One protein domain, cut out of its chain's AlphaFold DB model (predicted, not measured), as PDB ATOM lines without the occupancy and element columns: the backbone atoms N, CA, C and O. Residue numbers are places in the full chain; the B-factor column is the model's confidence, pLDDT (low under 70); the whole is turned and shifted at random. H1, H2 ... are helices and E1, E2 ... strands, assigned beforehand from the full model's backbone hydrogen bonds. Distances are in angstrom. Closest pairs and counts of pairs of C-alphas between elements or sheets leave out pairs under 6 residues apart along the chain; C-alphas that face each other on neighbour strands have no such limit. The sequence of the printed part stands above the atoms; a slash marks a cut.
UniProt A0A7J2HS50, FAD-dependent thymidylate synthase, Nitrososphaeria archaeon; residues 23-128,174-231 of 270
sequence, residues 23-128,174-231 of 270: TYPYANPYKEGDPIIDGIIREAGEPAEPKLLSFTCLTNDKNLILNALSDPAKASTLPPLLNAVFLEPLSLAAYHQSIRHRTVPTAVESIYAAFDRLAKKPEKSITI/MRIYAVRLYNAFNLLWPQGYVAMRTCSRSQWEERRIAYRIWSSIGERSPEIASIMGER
ATOM      1  N   THR A  23     -56.635  22.231  -7.629       58.16
ATOM      2  CA  THR A  23     -57.434  20.996  -7.579       58.16
ATOM      3  C   THR A  23     -56.835  19.957  -6.621       58.16
ATOM      4  O   THR A  23     -57.545  19.059  -6.178       58.16
ATOM      5  N   TYR A  24     -55.557  20.114  -6.252       60.06
ATOM      6  CA  TYR A  24     -54.845  19.318  -5.255       60.06
ATOM      7  C   TYR A  24     -54.161  20.216  -4.222       60.06
ATOM      8  O   TYR A  24     -53.515  21.183  -4.627       60.06
ATOM      9  N   PRO A  25     -54.227  19.908  -2.911       65.75
ATOM     10  CA  PRO A  25     -53.527  20.693  -1.904       65.75
ATOM     11  C   PRO A  25     -52.033  20.704  -2.229       65.75
ATOM     12  O   PRO A  25     -51.402  19.654  -2.362       65.75
ATOM     13  N   TYR A  26     -51.471  21.900  -2.394       72.69
ATOM     14  CA  TYR A  26     -50.034  22.032  -2.543       72.69
ATOM     15  C   TYR A  26     -49.403  21.705  -1.188       72.69
ATOM     16  O   TYR A  26     -49.785  22.273  -0.162       72.69
ATOM     17  N   ALA A  27     -48.434  20.794  -1.186       81.38
ATOM     18  CA  ALA A  27     -47.696  20.387   0.002       81.38
ATOM     19  C   ALA A  27     -46.706  21.501   0.418       81.38
ATOM     20  O   ALA A  27     -45.495  21.334   0.319       81.38
ATOM     21  N   ASN A  28     -47.227  22.679   0.795       87.81
ATOM     22  CA  ASN A  28     -46.446  23.838   1.230       87.81
ATOM     23  C   ASN A  28     -46.402  23.860   2.759       87.81
ATOM     24  O   ASN A  28     -47.404  24.248   3.368       87.81
ATOM     25  N   PRO A  29     -45.269  23.516   3.387       90.94
ATOM     26  CA  PRO A  29     -45.133  23.650   4.827       90.94
ATOM     27  C   PRO A  29     -44.925  25.117   5.252       90.94
ATOM     28  O   PRO A  29     -45.245  25.464   6.378       90.94
ATOM     29  N   TYR A  30     -44.496  26.029   4.368       90.31
ATOM     30  CA  TYR A  30     -44.270  27.456   4.673       90.31
ATOM     31  C   TYR A  30     -45.553  28.303   4.732       90.31
ATOM     32  O   TYR A  30     -45.501  29.530   4.660       90.31
ATOM     33  N   LYS A  31     -46.728  27.673   4.825       87.69
ATOM     34  CA  LYS A  31     -47.978  28.394   5.079       87.69
ATOM     35  C   LYS A  31     -48.061  28.826   6.546       87.69
ATOM     36  O   LYS A  31     -47.438  28.214   7.413       87.69
ATOM     37  N   GLU A  32     -48.872  29.841   6.824       87.06
ATOM     38  CA  GLU A  32     -49.282  30.160   8.197       87.06
ATOM     39  C   GLU A  32     -50.061  28.996   8.832       87.06
ATOM     40  O   GLU A  32     -50.508  28.080   8.132       87.06
ATOM     41  N   GLY A  33     -50.209  29.034  10.159       83.50
ATOM     42  CA  GLY A  33     -50.963  28.032  10.918       83.50
ATOM     43  C   GLY A  33     -52.343  27.759  10.312       83.50
ATOM     44  O   GLY A  33     -53.038  28.678   9.868       83.50
ATOM     45  N   ASP A  34     -52.719  26.484  10.265       83.75
ATOM     46  CA  ASP A  34     -53.941  26.019   9.617       83.75
ATOM     47  C   ASP A  34     -54.862  25.407  10.676       83.75
ATOM     48  O   ASP A  34     -54.589  24.299  11.142       83.75
ATOM     49  N   PRO A  35     -55.976  26.074  11.037       88.75
ATOM     50  CA  PRO A  35     -56.836  25.612  12.122       88.75
ATOM     51  C   PRO A  35     -57.440  24.226  11.860       88.75
ATOM     52  O   PRO A  35     -57.776  23.528  12.819       88.75
ATOM     53  N   ILE A  36     -57.571  23.812  10.593       90.12
ATOM     54  CA  ILE A  36     -58.094  22.492  10.228       90.12
ATOM     55  C   ILE A  36     -57.053  21.422  10.557       90.12
ATOM     56  O   ILE A  36     -57.359  20.452  11.249       90.12
ATOM     57  N   ILE A  37     -55.817  21.606  10.087       93.00
ATOM     58  CA  ILE A  37     -54.732  20.648  10.323       93.00
ATOM     59  C   ILE A  37     -54.360  20.609  11.805       93.00
ATOM     60  O   ILE A  37     -54.261  19.523  12.376       93.00
ATOM     61  N   ASP A  38     -54.257  21.768  12.449       92.94
ATOM     62  CA  ASP A  38     -53.953  21.871  13.877       92.94
ATOM     63  C   ASP A  38     -55.047  21.201  14.731       92.94
ATOM     64  O   ASP A  38     -54.756  20.550  15.738       92.94
ATOM     65  N   GLY A  39     -56.315  21.315  14.312       94.31
ATOM     66  CA  GLY A  39     -57.445  20.606  14.913       94.31
ATOM     67  C   GLY A  39     -57.311  19.087  14.805       94.31
ATOM     68  O   GLY A  39     -57.357  18.403  15.828       94.31
ATOM     69  N   ILE A  40     -57.057  18.573  13.597       95.56
ATOM     70  CA  ILE A  40     -56.878  17.135  13.337       95.56
ATOM     71  C   ILE A  40     -55.711  16.564  14.152       95.56
ATOM     72  O   ILE A  40     -55.845  15.500  14.755       95.56
ATOM     73  N   ILE A  41     -54.568  17.259  14.203       95.50
ATOM     74  CA  ILE A  41     -53.388  16.815  14.964       95.50
ATOM     75  C   ILE A  41     -53.713  16.716  16.459       95.50
ATOM     76  O   ILE A  41     -53.373  15.719  17.105       95.50
ATOM     77  N   ARG A  42     -54.399  17.728  17.004       93.38
ATOM     78  CA  ARG A  42     -54.792  17.778  18.416       93.38
ATOM     79  C   ARG A  42     -55.789  16.675  18.769       93.38
ATOM     80  O   ARG A  42     -55.588  15.983  19.762       93.38
ATOM     81  N   GLU A  43     -56.823  16.477  17.954       94.88
ATOM     82  CA  GLU A  43     -57.804  15.393  18.130       94.88
ATOM     83  C   GLU A  43     -57.161  14.007  17.992       94.88
ATOM     84  O   GLU A  43     -57.532  13.055  18.680       94.88
ATOM     85  N   ALA A  44     -56.156  13.886  17.126       93.88
ATOM     86  CA  ALA A  44     -55.412  12.651  16.960       93.88
ATOM     87  C   ALA A  44     -54.464  12.341  18.131       93.88
ATOM     88  O   ALA A  44     -54.078  11.173  18.261       93.88
ATOM     89  N   GLY A  45     -54.140  13.339  18.962       93.06
ATOM     90  CA  GLY A  45     -53.267  13.221  20.127       93.06
ATOM     91  C   GLY A  45     -51.775  13.272  19.800       93.06
ATOM     92  O   GLY A  45     -51.009  12.604  20.486       93.06
ATOM     93  N   GLU A  46     -51.369  14.014  18.758       93.00
ATOM     94  CA  GLU A  46     -49.961  14.128  18.322       93.00
ATOM     95  C   GLU A  46     -49.269  12.748  18.194       93.00
ATOM     96  O   GLU A  46     -48.305  12.451  18.907       93.00
ATOM     97  N   PRO A  47     -49.784  11.852  17.329       94.31
ATOM     98  CA  PRO A  47     -49.349  10.463  17.315       94.31
ATOM     99  C   PRO A  47     -47.897  10.314  16.837       94.31
ATOM    100  O   PRO A  47     -47.476  10.939  15.869       94.31
ATOM    101  N   ALA A  48     -47.139   9.417  17.474       92.88
ATOM    102  CA  ALA A  48     -45.758   9.099  17.086       92.88
ATOM    103  C   ALA A  48     -45.651   8.105  15.909       92.88
ATOM    104  O   ALA A  48     -44.561   7.882  15.383       92.88
ATOM    105  N   GLU A  49     -46.773   7.507  15.506       95.12
ATOM    106  CA  GLU A  49     -46.899   6.571  14.387       95.12
ATOM    107  C   GLU A  49     -48.038   7.015  13.457       95.12
ATOM    108  O   GLU A  49     -48.941   7.726  13.910       95.12
ATOM    109  N   PRO A  50     -48.047   6.585  12.182       97.19
ATOM    110  CA  PRO A  50     -49.156   6.858  11.278       97.19
ATOM    111  C   PRO A  50     -50.495   6.405  11.864       97.19
ATOM    112  O   PRO A  50     -50.655   5.246  12.255       97.19
ATOM    113  N   LYS A  51     -51.467   7.318  11.894       97.62
ATOM    114  CA  LYS A  51     -52.823   7.061  12.386       97.62
ATOM    115  C   LYS A  51     -53.800   7.059  11.219       97.62
ATOM    116  O   LYS A  51     -53.911   8.054  10.504       97.62
ATOM    117  N   LEU A  52     -54.522   5.956  11.042       97.81
ATOM    118  CA  LEU A  52     -55.613   5.877  10.073       97.81
ATOM    119  C   LEU A  52     -56.762   6.789  10.531       97.81
ATOM    120  O   LEU A  52     -57.317   6.587  11.609       97.81
ATOM    121  N   LEU A  53     -57.101   7.795   9.723       97.06
ATOM    122  CA  LEU A  53     -58.213   8.718   9.980       97.06
ATOM    123  C   LEU A  53     -59.508   8.238   9.322       97.06
ATOM    124  O   LEU A  53     -60.582   8.354   9.901       97.06
ATOM    125  N   SER A  54     -59.409   7.715   8.100       96.88
ATOM    126  CA  SER A  54     -60.553   7.213   7.340       96.88
ATOM    127  C   SER A  54     -60.116   6.121   6.373       96.88
ATOM    128  O   SER A  54     -59.026   6.182   5.807       96.88
ATOM    129  N   PHE A  55     -60.978   5.132   6.165       96.88
ATOM    130  CA  PHE A  55     -60.785   4.075   5.183       96.88
ATOM    131  C   PHE A  55     -62.091   3.820   4.442       96.88
ATOM    132  O   PHE A  55     -63.078   3.386   5.040       96.88
ATOM    133  N   THR A  56     -62.078   4.074   3.138       95.38
ATOM    134  CA  THR A  56     -63.192   3.811   2.232       95.38
ATOM    135  C   THR A  56     -62.824   2.635   1.342       95.38
ATOM    136  O   THR A  56     -61.849   2.699   0.599       95.38
ATOM    137  N   CYS A  57     -63.620   1.573   1.400       92.62
ATOM    138  CA  CYS A  57     -63.482   0.399   0.548       92.62
ATOM    139  C   CYS A  57     -64.881  -0.023   0.102       92.62
ATOM    140  O   CYS A  57     -65.634  -0.597   0.887       92.62
ATOM    141  N   LEU A  58     -65.257   0.332  -1.130       91.31
ATOM    142  CA  LEU A  58     -66.597   0.043  -1.662       91.31
ATOM    143  C   LEU A  58     -66.731  -1.379  -2.222       91.31
ATOM    144  O   LEU A  58     -67.842  -1.852  -2.436       91.31
ATOM    145  N   THR A  59     -65.610  -2.065  -2.446       85.62
ATOM    146  CA  THR A  59     -65.565  -3.486  -2.797       85.62
ATOM    147  C   THR A  59     -64.330  -4.125  -2.177       85.62
ATOM    148  O   THR A  59     -63.215  -3.650  -2.382       85.62
ATOM    149  N   ASN A  60     -64.529  -5.199  -1.416       82.12
ATOM    150  CA  ASN A  60     -63.465  -6.031  -0.853       82.12
ATOM    151  C   ASN A  60     -63.415  -7.427  -1.496       82.12
ATOM    152  O   ASN A  60     -62.631  -8.270  -1.058       82.12
ATOM    153  N   ASP A  61     -64.220  -7.680  -2.537       88.06
ATOM    154  CA  ASP A  61     -64.152  -8.930  -3.290       88.06
ATOM    155  C   ASP A  61     -62.824  -8.991  -4.048       88.06
ATOM    156  O   ASP A  61     -62.604  -8.340  -5.078       88.06
ATOM    157  N   LYS A  62     -61.925  -9.811  -3.510       85.12
ATOM    158  CA  LYS A  62     -60.587 -10.022  -4.046       85.12
ATOM    159  C   LYS A  62     -60.616 -10.514  -5.493       85.12
ATOM    160  O   LYS A  62     -59.786 -10.070  -6.279       85.12
ATOM    161  N   ASN A  63     -61.541 -11.398  -5.861       87.12
ATOM    162  CA  ASN A  63     -61.592 -11.954  -7.212       87.12
ATOM    163  C   ASN A  63     -62.019 -10.888  -8.223       87.12
ATOM    164  O   ASN A  63     -61.421 -10.792  -9.296       87.12
ATOM    165  N   LEU A  64     -62.992 -10.045  -7.863       87.62
ATOM    166  CA  LEU A  64     -63.399  -8.913  -8.699       87.62
ATOM    167  C   LEU A  64     -62.267  -7.899  -8.864       87.62
ATOM    168  O   LEU A  64     -62.009  -7.449  -9.980       87.62
ATOM    169  N   ILE A  65     -61.559  -7.575  -7.776       88.19
ATOM    170  CA  ILE A  65     -60.418  -6.655  -7.829       88.19
ATOM    171  C   ILE A  65     -59.302  -7.232  -8.704       88.19
ATOM    172  O   ILE A  65     -58.802  -6.534  -9.580       88.19
ATOM    173  N   LEU A  66     -58.936  -8.504  -8.523       87.38
ATOM    174  CA  LEU A  66     -57.902  -9.158  -9.330       87.38
ATOM    175  C   LEU A  66     -58.281  -9.217 -10.815       87.38
ATOM    176  O   LEU A  66     -57.440  -8.953 -11.670       87.38
ATOM    177  N   ASN A  67     -59.549  -9.496 -11.126       87.88
ATOM    178  CA  ASN A  67     -60.049  -9.452 -12.497       87.88
ATOM    179  C   ASN A  67     -59.946  -8.029 -13.075       87.88
ATOM    180  O   ASN A  67     -59.410  -7.846 -14.165       87.88
ATOM    181  N   ALA A  68     -60.355  -7.002 -12.324       88.06
ATOM    182  CA  ALA A  68     -60.211  -5.614 -12.763       88.06
ATOM    183  C   ALA A  68     -58.742  -5.214 -12.981       88.06
ATOM    184  O   ALA A  68     -58.448  -4.527 -13.951       88.06
ATOM    185  N   LEU A  69     -57.820  -5.666 -12.126       86.75
ATOM    186  CA  LEU A  69     -56.384  -5.388 -12.243       86.75
ATOM    187  C   LEU A  69     -55.726  -6.055 -13.463       86.75
ATOM    188  O   LEU A  69     -54.665  -5.601 -13.885       86.75
ATOM    189  N   SER A  70     -56.340  -7.094 -14.041       86.06
ATOM    190  CA  SER A  70     -55.828  -7.754 -15.252       86.06
ATOM    191  C   SER A  70     -55.949  -6.899 -16.521       86.06
ATOM    192  O   SER A  70     -55.259  -7.157 -17.504       86.06
ATOM    193  N   ASP A  71     -56.792  -5.864 -16.492       87.56
ATOM    194  CA  ASP A  71     -57.046  -4.957 -17.606       87.56
ATOM    195  C   ASP A  71     -56.852  -3.504 -17.131       87.56
ATOM    196  O   ASP A  71     -57.655  -3.011 -16.333       87.56
ATOM    197  N   PRO A  72     -55.827  -2.778 -17.620       84.44
ATOM    198  CA  PRO A  72     -55.557  -1.403 -17.206       84.44
ATOM    199  C   PRO A  72     -56.760  -0.457 -17.332       84.44
ATOM    200  O   PRO A  72     -56.931   0.431 -16.490       84.44
ATOM    201  N   ALA A  73     -57.616  -0.654 -18.344       86.88
ATOM    202  CA  ALA A  73     -58.801   0.173 -18.539       86.88
ATOM    203  C   ALA A  73     -59.814  -0.046 -17.406       86.88
ATOM    204  O   ALA A  73     -60.320   0.922 -16.834       86.88
ATOM    205  N   LYS A  74     -60.048  -1.299 -17.003       89.06
ATOM    206  CA  LYS A  74     -60.923  -1.626 -15.864       89.06
ATOM    207  C   LYS A  74     -60.305  -1.181 -14.542       89.06
ATOM    208  O   LYS A  74     -60.991  -0.577 -13.715       89.06
ATOM    209  N   ALA A  75     -59.004  -1.408 -14.370       87.06
ATOM    210  CA  ALA A  75     -58.262  -1.063 -13.163       87.06
ATOM    211  C   ALA A  75     -58.308   0.442 -12.842       87.06
ATOM    212  O   ALA A  75     -58.320   0.822 -11.670       87.06
ATOM    213  N   SER A  76     -58.422   1.297 -13.868       87.62
ATOM    214  CA  SER A  76     -58.588   2.753 -13.720       87.62
ATOM    215  C   SER A  76     -59.841   3.174 -12.934       87.62
ATOM    216  O   SER A  76     -59.911   4.304 -12.453       87.62
ATOM    217  N   THR A  77     -60.798   2.258 -12.739       89.50
ATOM    218  CA  THR A  77     -62.022   2.479 -11.951       89.50
ATOM    219  C   THR A  77     -61.782   2.347 -10.443       89.50
ATOM    220  O   THR A  77     -62.530   2.907  -9.648       89.50
ATOM    221  N   LEU A  78     -60.736   1.633 -10.013       90.44
ATOM    222  CA  LEU A  78     -60.476   1.356  -8.594       90.44
ATOM    223  C   LEU A  78     -60.051   2.575  -7.748       90.44
ATOM    224  O   LEU A  78     -60.486   2.646  -6.597       90.44
ATOM    225  N   PRO A  79     -59.230   3.534  -8.234       90.44
ATOM    226  CA  PRO A  79     -58.741   4.650  -7.426       90.44
ATOM    227  C   PRO A  79     -59.802   5.424  -6.624       90.44
ATOM    228  O   PRO A  79     -59.559   5.654  -5.440       90.44
ATOM    229  N   PRO A  80     -60.969   5.816  -7.175       89.31
ATOM    230  CA  PRO A  80     -61.998   6.482  -6.373       89.31
ATOM    231  C   PRO A  80     -62.738   5.546  -5.399       89.31
ATOM    232  O   PRO A  80     -63.299   6.028  -4.418       89.31
ATOM    233  N   LEU A  81     -62.747   4.229  -5.640       92.56
ATOM    234  CA  LEU A  81     -63.544   3.249  -4.883       92.56
ATOM    235  C   LEU A  81     -62.822   2.669  -3.658       92.56
ATOM    236  O   LEU A  81     -63.464   2.116  -2.762       92.56
ATOM    237  N   LEU A  82     -61.496   2.792  -3.625       94.19
ATOM    238  CA  LEU A  82     -60.646   2.370  -2.520       94.19
ATOM    239  C   LEU A  82     -59.685   3.504  -2.168       94.19
ATOM    240  O   LEU A  82     -58.810   3.856  -2.962       94.19
ATOM    241  N   ASN A  83     -59.829   4.056  -0.966       95.56
ATOM    242  CA  ASN A  83     -58.906   5.051  -0.447       95.56
ATOM    243  C   ASN A  83     -58.737   4.968   1.076       95.56
ATOM    244  O   ASN A  83     -59.637   4.564   1.809       95.56
ATOM    245  N   ALA A  84     -57.565   5.376   1.545       97.69
ATOM    246  CA  ALA A  84     -57.232   5.491   2.953       97.69
ATOM    247  C   ALA A  84     -56.640   6.875   3.224       97.69
ATOM    248  O   ALA A  84     -55.793   7.348   2.464       97.69
ATOM    249  N   VAL A  85     -57.066   7.515   4.307       98.06
ATOM    250  CA  VAL A  85     -56.550   8.807   4.757       98.06
ATOM    251  C   VAL A  85     -55.809   8.599   6.065       98.06
ATOM    252  O   VAL A  85     -56.382   8.082   7.025       98.06
ATOM    253  N   PHE A  86     -54.549   9.017   6.109       98.38
ATOM    254  CA  PHE A  86     -53.688   8.897   7.281       98.38
ATOM    255  C   PHE A  86     -53.217  10.262   7.763       98.38
ATOM    256  O   PHE A  86     -52.977  11.158   6.958       98.38
ATOM    257  N   LEU A  87     -53.048  10.386   9.079       98.25
ATOM    258  CA  LEU A  87     -52.200  11.396   9.696       98.25
ATOM    259  C   LEU A  87     -50.821  10.779   9.925       98.25
ATOM    260  O   LEU A  87     -50.685   9.829  10.697       98.25
ATOM    261  N   GLU A  88     -49.809  11.317   9.261       97.75
ATOM    262  CA  GLU A  88     -48.440  10.813   9.305       97.75
ATOM    263  C   GLU A  88     -47.517  11.781  10.043       97.75
ATOM    264  O   GLU A  88     -47.391  12.933   9.617       97.75
ATOM    265  N   PRO A  89     -46.842  11.330  11.114       97.31
ATOM    266  CA  PRO A  89     -45.692  12.029  11.667       97.31
ATOM    267  C   PRO A  89     -44.455  11.743  10.808       97.31
ATOM    268  O   PRO A  89     -44.046  10.591  10.665       97.31
ATOM    269  N   LEU A  90     -43.836  12.788  10.265       97.50
ATOM    270  CA  LEU A  90     -42.642  12.702   9.421       97.50
ATOM    271  C   LEU A  90     -41.560  13.631   9.966       97.50
ATOM    272  O   LEU A  90     -41.860  14.758  10.348       97.50
ATOM    273  N   SER A  91     -40.295  13.221   9.950       97.88
ATOM    274  CA  SER A  91     -39.196  14.192   9.975       97.88
ATOM    275  C   SER A  91     -39.250  15.079   8.724       97.88
ATOM    276  O   SER A  91     -39.732  14.641   7.676       97.88
ATOM    277  N   LEU A  92     -38.724  16.306   8.776       97.19
ATOM    278  CA  LEU A  92     -38.585  17.135   7.568       97.19
ATOM    279  C   LEU A  92     -37.790  16.412   6.464       97.19
ATOM    280  O   LEU A  92     -38.122  16.533   5.282       97.19
ATOM    281  N   ALA A  93     -36.785  15.612   6.839       96.94
ATOM    282  CA  ALA A  93     -36.028  14.793   5.894       96.94
ATOM    283  C   ALA A  93     -36.912  13.758   5.175       96.94
ATOM    284  O   ALA A  93     -36.840  13.637   3.948       96.94
ATOM    285  N   ALA A  94     -37.752  13.025   5.915       97.31
ATOM    286  CA  ALA A  94     -38.688  12.060   5.339       97.31
ATOM    287  C   ALA A  94     -39.776  12.762   4.518       97.31
ATOM    288  O   ALA A  94     -40.009  12.403   3.367       97.31
ATOM    289  N   TYR A  95     -40.352  13.847   5.041       97.06
ATOM    290  CA  TYR A  95     -41.376  14.637   4.362       97.06
ATOM    291  C   TYR A  95     -40.952  15.076   2.951       97.06
ATOM    292  O   TYR A  95     -41.692  14.869   1.988       97.06
ATOM    293  N   HIS A  96     -39.731  15.593   2.785       94.81
ATOM    294  CA  HIS A  96     -39.227  15.980   1.463       94.81
ATOM    295  C   HIS A  96     -39.071  14.800   0.487       94.81
ATOM    296  O   HIS A  96     -39.159  14.991  -0.730       94.81
ATOM    297  N   GLN A  97     -38.870  13.577   0.986       94.06
ATOM    298  CA  GLN A  97     -38.888  12.358   0.171       94.06
ATOM    299  C   GLN A  97     -40.318  11.919  -0.156       94.06
ATOM    300  O   GLN A  97     -40.583  11.476  -1.281       94.06
ATOM    301  N   SER A  98     -41.229  12.069   0.802       93.94
ATOM    302  CA  SER A  98     -42.614  11.610   0.737       93.94
ATOM    303  C   SER A  98     -43.418  12.360  -0.333       93.94
ATOM    304  O   SER A  98     -44.083  11.733  -1.166       93.94
ATOM    305  N   ILE A  99     -43.257  13.689  -0.411       93.19
ATOM    306  CA  ILE A  99     -43.968  14.566  -1.360       93.19
ATOM    307  C   ILE A  99     -43.554  14.358  -2.825       93.19
ATOM    308  O   ILE A  99     -44.191  14.879  -3.741       93.19
ATOM    309  N   ARG A 100     -42.507  13.562  -3.086       91.38
ATOM    310  CA  ARG A 100     -42.112  13.175  -4.452       91.38
ATOM    311  C   ARG A 100     -43.127  12.229  -5.101       91.38
ATOM    312  O   ARG A 100     -43.182  12.153  -6.330       91.38
ATOM    313  N   HIS A 101     -43.975  11.566  -4.308       92.12
ATOM    314  CA  HIS A 101     -45.160  10.868  -4.810       92.12
ATOM    315  C   HIS A 101     -46.283  11.859  -5.103       92.12
ATOM    316  O   HIS A 101     -47.218  12.028  -4.326       92.12
ATOM    317  N   ARG A 102     -46.200  12.488  -6.277       89.69
ATOM    318  CA  ARG A 102     -47.160  13.496  -6.756       89.69
ATOM    319  C   ARG A 102     -48.606  12.986  -6.864       89.69
ATOM    320  O   ARG A 102     -49.525  13.789  -6.933       89.69
ATOM    321  N   THR A 103     -48.809  11.670  -6.866       90.56
ATOM    322  CA  THR A 103     -50.126  11.013  -6.878       90.56
ATOM    323  C   THR A 103     -50.768  10.892  -5.494       90.56
ATOM    324  O   THR A 103     -51.878  10.371  -5.397       90.56
ATOM    325  N   VAL A 104     -50.088  11.322  -4.425       94.19
ATOM    326  CA  VAL A 104     -50.583  11.287  -3.042       94.19
ATOM    327  C   VAL A 104     -50.967  12.710  -2.625       94.19
ATOM    328  O   VAL A 104     -50.086  13.499  -2.262       94.19
ATOM    329  N   PRO A 105     -52.265  13.070  -2.659       93.19
ATOM    330  CA  PRO A 105     -52.725  14.348  -2.133       93.19
ATOM    331  C   PRO A 105     -52.291  14.503  -0.677       93.19
ATOM    332  O   PRO A 105     -52.504  13.602   0.136       93.19
ATOM    333  N   THR A 106     -51.654  15.631  -0.371       93.62
ATOM    334  CA  THR A 106     -50.999  15.869   0.917       93.62
ATOM    335  C   THR A 106     -51.381  17.247   1.442       93.62
ATOM    336  O   THR A 106     -51.084  18.258   0.809       93.62
ATOM    337  N   ALA A 107     -52.005  17.289   2.615       93.06
ATOM    338  CA  ALA A 107     -52.201  18.508   3.383       93.06
ATOM    339  C   ALA A 107     -51.242  18.487   4.577       93.06
ATOM    340  O   ALA A 107     -51.318  17.608   5.430       93.06
ATOM    341  N   VAL A 108     -50.300  19.422   4.604       95.31
ATOM    342  CA  VAL A 108     -49.223  19.460   5.601       95.31
ATOM    343  C   VAL A 108     -49.508  20.501   6.681       95.31
ATOM    344  O   VAL A 108     -50.193  21.496   6.428       95.31
ATOM    345  N   GLU A 109     -48.991  20.264   7.878       95.81
ATOM    346  CA  GLU A 109     -48.866  21.251   8.947       95.81
ATOM    347  C   GLU A 109     -47.974  22.435   8.526       95.81
ATOM    348  O   GLU A 109     -47.124  22.321   7.642       95.81
ATOM    349  N   SER A 110     -48.163  23.591   9.160       95.94
ATOM    350  CA  SER A 110     -47.216  24.698   9.031       95.94
ATOM    351  C   SER A 110     -45.866  24.333   9.663       95.94
ATOM    352  O   SER A 110     -45.807  23.906  10.816       95.94
ATOM    353  N   ILE A 111     -44.763  24.576   8.950       96.81
ATOM    354  CA  ILE A 111     -43.396  24.433   9.472       96.81
ATOM    355  C   ILE A 111     -43.192  25.284  10.724       96.81
ATOM    356  O   ILE A 111     -42.481  24.886  11.640       96.81
ATOM    357  N   TYR A 112     -43.858  26.433  10.776       96.25
ATOM    358  CA  TYR A 112     -43.788  27.352  11.887       96.25
ATOM    359  C   TYR A 112     -44.499  26.808  13.128       96.25
ATOM    360  O   TYR A 112     -43.941  26.856  14.219       96.25
ATOM    361  N   ALA A 113     -45.696  26.234  12.961       95.44
ATOM    362  CA  ALA A 113     -46.422  25.582  14.054       95.44
ATOM    363  C   ALA A 113     -45.676  24.336  14.562       95.44
ATOM    364  O   ALA A 113     -45.559  24.123  15.771       95.44
ATOM    365  N   ALA A 114     -45.101  23.554  13.643       96.75
ATOM    366  CA  ALA A 114     -44.255  22.416  13.979       96.75
ATOM    367  C   ALA A 114     -43.004  22.845  14.768       96.75
ATOM    368  O   ALA A 114     -42.643  22.182  15.743       96.75
ATOM    369  N   PHE A 115     -42.385  23.970  14.398       97.06
ATOM    370  CA  PHE A 115     -41.242  24.526  15.120       97.06
ATOM    371  C   PHE A 115     -41.634  25.053  16.506       97.06
ATOM    372  O   PHE A 115     -40.962  24.747  17.486       97.06
ATOM    373  N   ASP A 116     -42.762  25.757  16.632       95.00
ATOM    374  CA  ASP A 116     -43.263  26.204  17.938       95.00
ATOM    375  C   ASP A 116     -43.533  25.007  18.874       95.00
ATOM    376  O   ASP A 116     -43.315  25.085  20.087       95.00
ATOM    377  N   ARG A 117     -44.006  23.877  18.324       94.94
ATOM    378  CA  ARG A 117     -44.158  22.622  19.074       94.94
ATOM    379  C   ARG A 117     -42.800  22.032  19.461       94.94
ATOM    380  O   ARG A 117     -42.647  21.607  20.606       94.94
ATOM    381  N   LEU A 118     -41.829  22.039  18.543       96.50
ATOM    382  CA  LEU A 118     -40.458  21.598  18.800       96.50
ATOM    383  C   LEU A 118     -39.821  22.383  19.948       96.50
ATOM    384  O   LEU A 118     -39.337  21.758  20.884       96.50
ATOM    385  N   ALA A 119     -39.878  23.714  19.915       94.94
ATOM    386  CA  ALA A 119     -39.303  24.569  20.951       94.94
ATOM    387  C   ALA A 119     -39.912  24.309  22.342       94.94
ATOM    388  O   ALA A 119     -39.221  24.390  23.353       94.94
ATOM    389  N   LYS A 120     -41.202  23.947  22.406       94.62
ATOM    390  CA  LYS A 120     -41.896  23.641  23.671       94.62
ATOM    391  C   LYS A 120     -41.633  22.230  24.195       94.62
ATOM    392  O   LYS A 120     -41.644  22.034  25.406       94.62
ATOM    393  N   LYS A 121     -41.519  21.242  23.302       94.25
ATOM    394  CA  LYS A 121     -41.386  19.813  23.641       94.25
ATOM    395  C   LYS A 121     -40.424  19.115  22.669       94.25
ATOM    396  O   LYS A 121     -40.891  18.354  21.803       94.25
ATOM    397  N   PRO A 122     -39.105  19.370  22.756       91.94
ATOM    398  CA  PRO A 122     -38.134  18.813  21.820       91.94
ATOM    399  C   PRO A 122     -38.174  17.283  21.764       91.94
ATOM    400  O   PRO A 122     -38.232  16.690  20.689       91.94
ATOM    401  N   GLU A 123     -38.266  16.636  22.922       88.88
ATOM    402  CA  GLU A 123     -38.242  15.184  23.095       88.88
ATOM    403  C   GLU A 123     -39.410  14.462  22.405       88.88
ATOM    404  O   GLU A 123     -39.278  13.311  21.987       88.88
ATOM    405  N   LYS A 124     -40.547  15.149  22.224       90.75
ATOM    406  CA  LYS A 124     -41.741  14.625  21.533       90.75
ATOM    407  C   LYS A 124     -41.880  15.108  20.095       90.75
ATOM    408  O   LYS A 124     -42.822  14.706  19.414       90.75
ATOM    409  N   SER A 125     -40.953  15.931  19.616       95.50
ATOM    410  CA  SER A 125     -41.072  16.624  18.327       95.50
ATOM    411  C   SER A 125     -39.891  16.373  17.400       95.50
ATOM    412  O   SER A 125     -39.786  17.021  16.362       95.50
ATOM    413  N   ILE A 126     -39.024  15.420  17.738       96.44
ATOM    414  CA  ILE A 126     -37.895  15.005  16.905       96.44
ATOM    415  C   ILE A 126     -37.989  13.521  16.553       96.44
ATOM    416  O   ILE A 126     -38.499  12.702  17.325       96.44
ATOM    417  N   THR A 127     -37.484  13.168  15.377       95.88
ATOM    418  CA  THR A 127     -37.246  11.782  14.965       95.88
ATOM    419  C   THR A 127     -35.743  11.518  14.989       95.88
ATOM    420  O   THR A 127     -34.990  12.094  14.205       95.88
ATOM    421  N   ILE A 128     -35.304  10.630  15.885       95.44
ATOM    422  CA  ILE A 128     -33.905  10.200  15.984       95.44
ATOM    423  C   ILE A 128     -33.713   8.938  15.123       95.44
ATOM    424  O   ILE A 128     -34.427   7.952  15.324       95.44
ATOM    425  N   MET A 174     -36.925  17.512  12.832       97.81
ATOM    426  CA  MET A 174     -38.183  18.057  13.339       97.81
ATOM    427  C   MET A 174     -39.368  17.298  12.755       97.81
ATOM    428  O   MET A 174     -39.468  17.120  11.539       97.81
ATOM    429  N   ARG A 175     -40.277  16.886  13.636       97.44
ATOM    430  CA  ARG A 175     -41.525  16.221  13.290       97.44
ATOM    431  C   ARG A 175     -42.537  17.235  12.774       97.44
ATOM    432  O   ARG A 175     -42.966  18.127  13.509       97.44
ATOM    433  N   ILE A 176     -42.963  17.019  11.542       97.50
ATOM    434  CA  ILE A 176     -44.085  17.682  10.893       97.50
ATOM    435  C   ILE A 176     -45.187  16.657  10.634       97.50
ATOM    436  O   ILE A 176     -44.910  15.496  10.318       97.50
ATOM    437  N   TYR A 177     -46.440  17.075  10.772       97.50
ATOM    438  CA  TYR A 177     -47.573  16.221  10.442       97.50
ATOM    439  C   TYR A 177     -48.068  16.458   9.018       97.50
ATOM    440  O   TYR A 177     -48.139  17.590   8.532       97.50
ATOM    441  N   ALA A 178     -48.466  15.375   8.358       96.94
ATOM    442  CA  ALA A 178     -49.108  15.423   7.055       96.94
ATOM    443  C   ALA A 178     -50.355  14.538   7.037       96.94
ATOM    444  O   ALA A 178     -50.297  13.357   7.371       96.94
ATOM    445  N   VAL A 179     -51.482  15.101   6.607       97.06
ATOM    446  CA  VAL A 179     -52.680  14.343   6.251       97.06
ATOM    447  C   VAL A 179     -52.560  13.931   4.789       97.06
ATOM    448  O   VAL A 179     -52.460  14.788   3.905       97.06
ATOM    449  N   ARG A 180     -52.545  12.626   4.521       96.88
ATOM    450  CA  ARG A 180     -52.284  12.078   3.185       96.88
ATOM    451  C   ARG A 180     -53.358  11.092   2.769       96.88
ATOM    452  O   ARG A 180     -53.815  10.285   3.576       96.88
ATOM    453  N   LEU A 181     -53.749  11.174   1.498       96.62
ATOM    454  CA  LEU A 181     -54.742  10.291   0.892       96.62
ATOM    455  C   LEU A 181     -54.067   9.294  -0.054       96.62
ATOM    456  O   LEU A 181     -53.446   9.659  -1.053       96.62
ATOM    457  N   TYR A 182     -54.266   8.012   0.221       97.12
ATOM    458  CA  TYR A 182     -53.811   6.905  -0.609       97.12
ATOM    459  C   TYR A 182     -55.000   6.273  -1.314       97.12
ATOM    460  O   TYR A 182     -55.828   5.645  -0.669       97.12
ATOM    461  N   ASN A 183     -55.092   6.440  -2.630       95.56
ATOM    462  CA  ASN A 183     -56.083   5.752  -3.452       95.56
ATOM    463  C   ASN A 183     -55.605   4.339  -3.837       95.56
ATOM    464  O   ASN A 183     -54.469   3.960  -3.540       95.56
ATOM    465  N   ALA A 184     -56.436   3.584  -4.560       94.69
ATOM    466  CA  ALA A 184     -56.087   2.240  -5.023       94.69
ATOM    467  C   ALA A 184     -54.742   2.189  -5.768       94.69
ATOM    468  O   ALA A 184     -53.958   1.279  -5.518       94.69
ATOM    469  N   PHE A 185     -54.436   3.183  -6.616       93.94
ATOM    470  CA  PHE A 185     -53.142   3.270  -7.305       93.94
ATOM    471  C   PHE A 185     -51.973   3.303  -6.317       93.94
ATOM    472  O   PHE A 185     -51.041   2.505  -6.408       93.94
ATOM    473  N   ASN A 186     -52.050   4.187  -5.323       96.25
ATOM    474  CA  ASN A 186     -50.994   4.352  -4.331       96.25
ATOM    475  C   ASN A 186     -50.802   3.107  -3.441       96.25
ATOM    476  O   ASN A 186     -49.706   2.912  -2.910       96.25
ATOM    477  N   LEU A 187     -51.846   2.290  -3.275       96.06
ATOM    478  CA  LEU A 187     -51.849   1.107  -2.412       96.06
ATOM    479  C   LEU A 187     -51.465  -0.188  -3.146       96.06
ATOM    480  O   LEU A 187     -50.739  -1.000  -2.578       96.06
ATOM    481  N   LEU A 188     -51.952  -0.391  -4.377       94.44
ATOM    482  CA  LEU A 188     -51.936  -1.699  -5.051       94.44
ATOM    483  C   LEU A 188     -50.910  -1.822  -6.188       94.44
ATOM    484  O   LEU A 188     -50.549  -2.939  -6.550       94.44
ATOM    485  N   TRP A 189     -50.439  -0.716  -6.775       93.19
ATOM    486  CA  TRP A 189     -49.568  -0.786  -7.955       93.19
ATOM    487  C   TRP A 189     -48.081  -0.884  -7.588       93.19
ATOM    488  O   TRP A 189     -47.652  -0.253  -6.618       93.19
ATOM    489  N   PRO A 190     -47.249  -1.556  -8.413       92.69
ATOM    490  CA  PRO A 190     -45.797  -1.610  -8.218       92.69
ATOM    491  C   PRO A 190     -45.104  -0.240  -8.194       92.69
ATOM    492  O   PRO A 190     -44.049  -0.094  -7.581       92.69
ATOM    493  N   GLN A 191     -45.681   0.757  -8.871       92.31
ATOM    494  CA  GLN A 191     -45.216   2.149  -8.906       92.31
ATOM    495  C   GLN A 191     -45.913   3.034  -7.852       92.31
ATOM    496  O   GLN A 191     -45.593   4.217  -7.722       92.31
ATOM    497  N   GLY A 192     -46.871   2.470  -7.112       94.31
ATOM    498  CA  GLY A 192     -47.597   3.136  -6.041       94.31
ATOM    499  C   GLY A 192     -46.720   3.415  -4.821       94.31
ATOM    500  O   GLY A 192     -45.597   2.922  -4.690       94.31
ATOM    501  N   TYR A 193     -47.244   4.223  -3.901       96.75
ATOM    502  CA  TYR A 193     -46.528   4.642  -2.699       96.75
ATOM    503  C   TYR A 193     -46.052   3.457  -1.850       96.75
ATOM    504  O   TYR A 193     -44.866   3.379  -1.533       96.75
ATOM    505  N   VAL A 194     -46.946   2.516  -1.521       97.25
ATOM    506  CA  VAL A 194     -46.617   1.396  -0.623       97.25
ATOM    507  C   VAL A 194     -45.520   0.523  -1.225       97.25
ATOM    508  O   VAL A 194     -44.510   0.267  -0.570       97.25
ATOM    509  N   ALA A 195     -45.661   0.132  -2.490       96.62
ATOM    510  CA  ALA A 195     -44.679  -0.703  -3.175       96.62
ATOM    511  C   ALA A 195     -43.298  -0.036  -3.252       96.62
ATOM    512  O   ALA A 195     -42.285  -0.662  -2.932       96.62
ATOM    513  N   MET A 196     -43.253   1.247  -3.621       96.38
ATOM    514  CA  MET A 196     -42.001   1.992  -3.769       96.38
ATOM    515  C   MET A 196     -41.320   2.271  -2.424       96.38
ATOM    516  O   MET A 196     -40.096   2.182  -2.332       96.38
ATOM    517  N   ARG A 197     -42.087   2.586  -1.371       96.44
ATOM    518  CA  ARG A 197     -41.527   2.984  -0.068       96.44
ATOM    519  C   ARG A 197     -41.198   1.827   0.857       96.44
ATOM    520  O   ARG A 197     -40.342   1.990   1.718       96.44
ATOM    521  N   THR A 198     -41.769   0.647   0.640       96.75
ATOM    522  CA  THR A 198     -41.390  -0.570   1.381       96.75
ATOM    523  C   THR A 198     -40.075  -1.207   0.902       96.75
ATOM    524  O   THR A 198     -39.530  -2.075   1.593       96.75
ATOM    525  N   CYS A 199     -39.528  -0.760  -0.238       95.38
ATOM    526  CA  CYS A 199     -38.242  -1.214  -0.774       95.38
ATOM    527  C   CYS A 199     -37.078  -0.921   0.194       95.38
ATOM    528  O   CYS A 199     -37.039   0.124   0.843       95.38
ATOM    529  N   SER A 200     -36.083  -1.815   0.260       94.94
ATOM    530  CA  SER A 200     -34.892  -1.639   1.112       94.94
ATOM    531  C   SER A 200     -34.029  -0.438   0.723       94.94
ATOM    532  O   SER A 200     -33.294   0.070   1.564       94.94
ATOM    533  N   ARG A 201     -34.116   0.014  -0.535       94.75
ATOM    534  CA  ARG A 201     -33.411   1.199  -1.043       94.75
ATOM    535  C   ARG A 201     -34.074   2.513  -0.610       94.75
ATOM    536  O   ARG A 201     -33.471   3.570  -0.755       94.75
ATOM    537  N   SER A 202     -35.301   2.460  -0.085       94.44
ATOM    538  CA  SER A 202     -35.989   3.632   0.461       94.44
ATOM    539  C   SER A 202     -35.406   4.034   1.820       94.44
ATOM    540  O   SER A 202     -34.903   3.202   2.578       94.44
ATOM    541  N   GLN A 203     -35.518   5.321   2.154       95.69
ATOM    542  CA  GLN A 203     -35.145   5.843   3.466       95.69
ATOM    543  C   GLN A 203     -35.940   5.125   4.575       95.69
ATOM    544  O   GLN A 203     -37.103   4.754   4.405       95.69
ATOM    545  N   TRP A 204     -35.279   4.865   5.707       95.62
ATOM    546  CA  TRP A 204     -35.794   3.942   6.723       95.62
ATOM    547  C   TRP A 204     -37.126   4.391   7.351       95.62
ATOM    548  O   TRP A 204     -37.943   3.530   7.672       95.62
ATOM    549  N   GLU A 205     -37.344   5.699   7.521       97.12
ATOM    550  CA  GLU A 205     -38.550   6.270   8.134       97.12
ATOM    551  C   GLU A 205     -39.742   6.155   7.183       97.12
ATOM    552  O   GLU A 205     -40.769   5.610   7.571       97.12
ATOM    553  N   GLU A 206     -39.565   6.528   5.913       96.50
ATOM    554  CA  GLU A 206     -40.543   6.292   4.843       96.50
ATOM    555  C   GLU A 206     -40.930   4.813   4.753       96.50
ATOM    556  O   GLU A 206     -42.106   4.465   4.644       96.50
ATOM    557  N   ARG A 207     -39.938   3.920   4.848       96.50
ATOM    558  CA  ARG A 207     -40.170   2.475   4.840       96.50
ATOM    559  C   ARG A 207     -40.995   2.026   6.041       96.50
ATOM    560  O   ARG A 207     -41.957   1.282   5.863       96.50
ATOM    561  N   ARG A 208     -40.658   2.489   7.249       96.75
ATOM    562  CA  ARG A 208     -41.445   2.222   8.466       96.75
ATOM    563  C   ARG A 208     -42.881   2.720   8.302       96.75
ATOM    564  O   ARG A 208     -43.802   1.950   8.551       96.75
ATOM    565  N   ILE A 209     -43.071   3.951   7.830       97.31
ATOM    566  CA  ILE A 209     -44.393   4.553   7.613       97.31
ATOM    567  C   ILE A 209     -45.213   3.735   6.614       97.31
ATOM    568  O   ILE A 209     -46.364   3.405   6.896       97.31
ATOM    569  N   ALA A 210     -44.621   3.330   5.489       97.62
ATOM    570  CA  ALA A 210     -45.302   2.517   4.486       97.62
ATOM    571  C   ALA A 210     -45.742   1.146   5.034       97.62
ATOM    572  O   ALA A 210     -46.870   0.722   4.779       97.62
ATOM    573  N   TYR A 211     -44.903   0.476   5.838       97.88
ATOM    574  CA  TYR A 211     -45.296  -0.768   6.512       97.88
ATOM    575  C   TYR A 211     -46.392  -0.549   7.561       97.88
ATOM    576  O   TYR A 211     -47.297  -1.374   7.664       97.88
ATOM    577  N   ARG A 212     -46.355   0.556   8.318       97.94
ATOM    578  CA  ARG A 212     -47.420   0.898   9.276       97.94
ATOM    579  C   ARG A 212     -48.752   1.146   8.570       97.94
ATOM    580  O   ARG A 212     -49.754   0.587   8.998       97.94
ATOM    581  N   ILE A 213     -48.750   1.892   7.464       98.00
ATOM    582  CA  ILE A 213     -49.934   2.104   6.616       98.00
ATOM    583  C   ILE A 213     -50.495   0.766   6.131       98.00
ATOM    584  O   ILE A 213     -51.691   0.508   6.276       98.00
ATOM    585  N   TRP A 214     -49.635  -0.103   5.592       98.06
ATOM    586  CA  TRP A 214     -50.048  -1.421   5.112       98.06
ATOM    587  C   TRP A 214     -50.644  -2.282   6.239       98.06
ATOM    588  O   TRP A 214     -51.727  -2.840   6.064       98.06
ATOM    589  N   SER A 215     -50.005  -2.321   7.412       98.06
ATOM    590  CA  SER A 215     -50.509  -3.038   8.591       98.06
ATOM    591  C   SER A 215     -51.873  -2.517   9.049       98.06
ATOM    592  O   SER A 215     -52.791  -3.308   9.232       98.06
ATOM    593  N   SER A 216     -52.044  -1.196   9.168       97.88
ATOM    594  CA  SER A 216     -53.316  -0.588   9.586       97.88
ATOM    595  C   SER A 216     -54.450  -0.829   8.587       97.88
ATOM    596  O   SER A 216     -55.604  -0.965   8.986       97.88
ATOM    597  N   ILE A 217     -54.147  -0.924   7.289       97.31
ATOM    598  CA  ILE A 217     -55.138  -1.362   6.295       97.31
ATOM    599  C   ILE A 217     -55.458  -2.848   6.485       97.31
ATOM    600  O   ILE A 217     -56.625  -3.211   6.412       97.31
ATOM    601  N   GLY A 218     -54.469  -3.694   6.783       96.75
ATOM    602  CA  GLY A 218     -54.680  -5.119   7.062       96.75
ATOM    603  C   GLY A 218     -55.550  -5.390   8.287       96.75
ATOM    604  O   GLY A 218     -56.371  -6.300   8.251       96.75
ATOM    605  N   GLU A 219     -55.448  -4.555   9.321       96.81
ATOM    606  CA  GLU A 219     -56.340  -4.591  10.488       96.81
ATOM    607  C   GLU A 219     -57.803  -4.291  10.114       96.81
ATOM    608  O   GLU A 219     -58.723  -4.766  10.779       96.81
ATOM    609  N   ARG A 220     -58.039  -3.518   9.041       96.00
ATOM    610  CA  ARG A 220     -59.382  -3.112   8.600       96.00
ATOM    611  C   ARG A 220     -59.952  -3.955   7.457       96.00
ATOM    612  O   ARG A 220     -61.159  -4.173   7.423       96.00
ATOM    613  N   SER A 221     -59.117  -4.378   6.515       95.06
ATOM    614  CA  SER A 221     -59.463  -5.261   5.398       95.06
ATOM    615  C   SER A 221     -58.258  -6.136   5.028       95.06
ATOM    616  O   SER A 221     -57.395  -5.730   4.234       95.06
ATOM    617  N   PRO A 222     -58.200  -7.360   5.579       94.81
ATOM    618  CA  PRO A 222     -57.173  -8.342   5.247       94.81
ATOM    619  C   PRO A 222     -57.129  -8.684   3.751       94.81
ATOM    620  O   PRO A 222     -56.056  -8.948   3.206       94.81
ATOM    621  N   GLU A 223     -58.275  -8.649   3.063       93.00
ATOM    622  CA  GLU A 223     -58.396  -8.975   1.639       93.00
ATOM    623  C   GLU A 223     -57.590  -7.995   0.784       93.00
ATOM    624  O   GLU A 223     -56.756  -8.426  -0.020       93.00
ATOM    625  N   ILE A 224     -57.777  -6.690   1.020       94.19
ATOM    626  CA  ILE A 224     -57.030  -5.621   0.345       94.19
ATOM    627  C   ILE A 224     -55.549  -5.688   0.716       94.19
ATOM    628  O   ILE A 224     -54.687  -5.666  -0.161       94.19
ATOM    629  N   ALA A 225     -55.226  -5.843   2.000       95.50
ATOM    630  CA  ALA A 225     -53.831  -5.929   2.426       95.50
ATOM    631  C   ALA A 225     -53.095  -7.141   1.827       95.50
ATOM    632  O   ALA A 225     -51.890  -7.058   1.591       95.50
ATOM    633  N   SER A 226     -53.798  -8.242   1.527       93.75
ATOM    634  CA  SER A 226     -53.189  -9.438   0.928       93.75
ATOM    635  C   SER A 226     -52.629  -9.192  -0.480       93.75
ATOM    636  O   SER A 226     -51.616  -9.796  -0.850       93.75
ATOM    637  N   ILE A 227     -53.260  -8.288  -1.239       93.25
ATOM    638  CA  ILE A 227     -52.872  -7.929  -2.611       93.25
ATOM    639  C   ILE A 227     -51.949  -6.701  -2.676       93.25
ATOM    640  O   ILE A 227     -51.326  -6.466  -3.704       93.25
ATOM    641  N   MET A 228     -51.805  -5.952  -1.581       95.19
ATOM    642  CA  MET A 228     -50.749  -4.950  -1.409       95.19
ATOM    643  C   MET A 228     -49.383  -5.617  -1.184       95.19
ATOM    644  O   MET A 228     -49.296  -6.799  -0.835       95.19
ATOM    645  N   GLY A 229     -48.300  -4.850  -1.306       95.06
ATOM    646  CA  GLY A 229     -47.022  -5.219  -0.702       95.06
ATOM    647  C   GLY A 229     -45.807  -4.603  -1.370       95.06
ATOM    648  O   GLY A 229     -45.918  -3.628  -2.113       95.06
ATOM    649  N   GLU A 230     -44.637  -5.167  -1.075       96.38
ATOM    650  CA  GLU A 230     -43.368  -4.682  -1.605       96.38
ATOM    651  C   GLU A 230     -43.313  -4.786  -3.125       96.38
ATOM    652  O   GLU A 230     -43.832  -5.720  -3.736       96.38
ATOM    653  N   ARG A 231     -42.604  -3.848  -3.758       95.19
ATOM    654  CA  ARG A 231     -42.457  -3.819  -5.216       95.19
ATOM    655  C   ARG A 231     -41.988  -5.154  -5.803       95.19
ATOM    656  O   ARG A 231     -42.515  -5.581  -6.824       95.19
TER     657      ARG A 231
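Overview. This is residues 23 to 128 and 174 to 231 of the 270 residues of the protein "FAD-dependent thymidylate synthase" of Nitrososphaeria archaeon (UniProt A0A7J2HS50). A twisted sheet of four strands makes the core, with the long helix H10 and the short H5 over one face and H1 across the other. Small helices extend the body at both ends of its long axis, H2 and H3 at one and H6 and H7 at the other. The printed part has 164 residues, with named elements in the order H1 E1 H2 H3 H4 E2 H5 E3 H6 H7 E4 H8 H9 H10 H11; the class is mixed, helices and strands. The sheet's order is E1 E2 E4 E3, all antiparallel. The whole is compact, with a radius of gyration of the C-alphas of 16.2 A, and elongated, spanning 52 by 32 by 26 A.

Along the chain. After residues 23 to 34, with no named element, H1 is residues 35 to 44, 13.9 A long, from C-alpha 35 at (-56.836, 25.612, 12.122). E1 is 51 to 57, 17.3 A; H2 62 to 69; H3 72 to 75; H4 78 to 81. E2, 82 to 91, is 27.5 A long and bends by 53 degrees at residue 87. H5 is 92 to 98, E3 106 to 108, H6 111 to 120 with 14.3 A, and H7 122 to 125. E4 is 175 to 183, 24.5 A; H8 184 to 188; H9 193 to 197; H10 204 to 220, 24.7 A. H11, 222 to 227, ends at C-alpha 227 at (-52.872, -7.929, -2.611).

Arrangement. E1 and E2 pair through N 53 and O 85, 2.8 A; E2 and E4 through N 86 and O 180, 2.9 A; E4 and E3 through N 107 and O 179, 2.9 A. The sheet and the helices on both its faces make three layers: H1 runs across the strands at a height of 9.4 A over the sheet, and on the opposite face H5 runs along the strands, over E4, at a height of 8.2 A, and H10 runs slantwise to the strands, over E1 and E2, at a height of 8.9 A. E2, H5 and E3 form a split strand-helix-strand unit, two strands running the same way with E4 between them, its crossover right-handed. H10, the hub, touches H5 with residues 205 to 206 alone, C-alphas of Ala 94 and Glu 206 closest at 6.1 A; H9, Arg 197 and Arg 207, 5.1 A; and H11 with residues 214 to 218 alone, Gly 218 and Ala 225, 4.8 A. H4 touches H8, with the C-alphas of Pro 79 and Ala 184 closest at 4.3 A, and both only graze the sheet, as do H6 and H7, which touch at Leu 118 and Ser 125, 5.0 A. H2 and H3 only just touch, only at the corner, with 3 pairs of C-alphas within 8 A, and are not on the sheet. In H1, H2, H6, H8 and H9 every O i to N i+4 pair is within hydrogen-bond range; H5 has 2 of 3, H10 12 of 13 and H11 1 of 2, while H3, H4 and H7 are too short for such a pair.

Size, cuts and confidence. The C-alphas farthest apart, those of Asp 71 and Lys 120, are 52.5 A apart. Residues 129 to 173 are not printed; C-alphas 128 and 174 are 9.3 A apart across the cut. Of the links printed whole, none is long. The mean pLDDT of the printed part is 93.1; residues 23 to 25 are under 70.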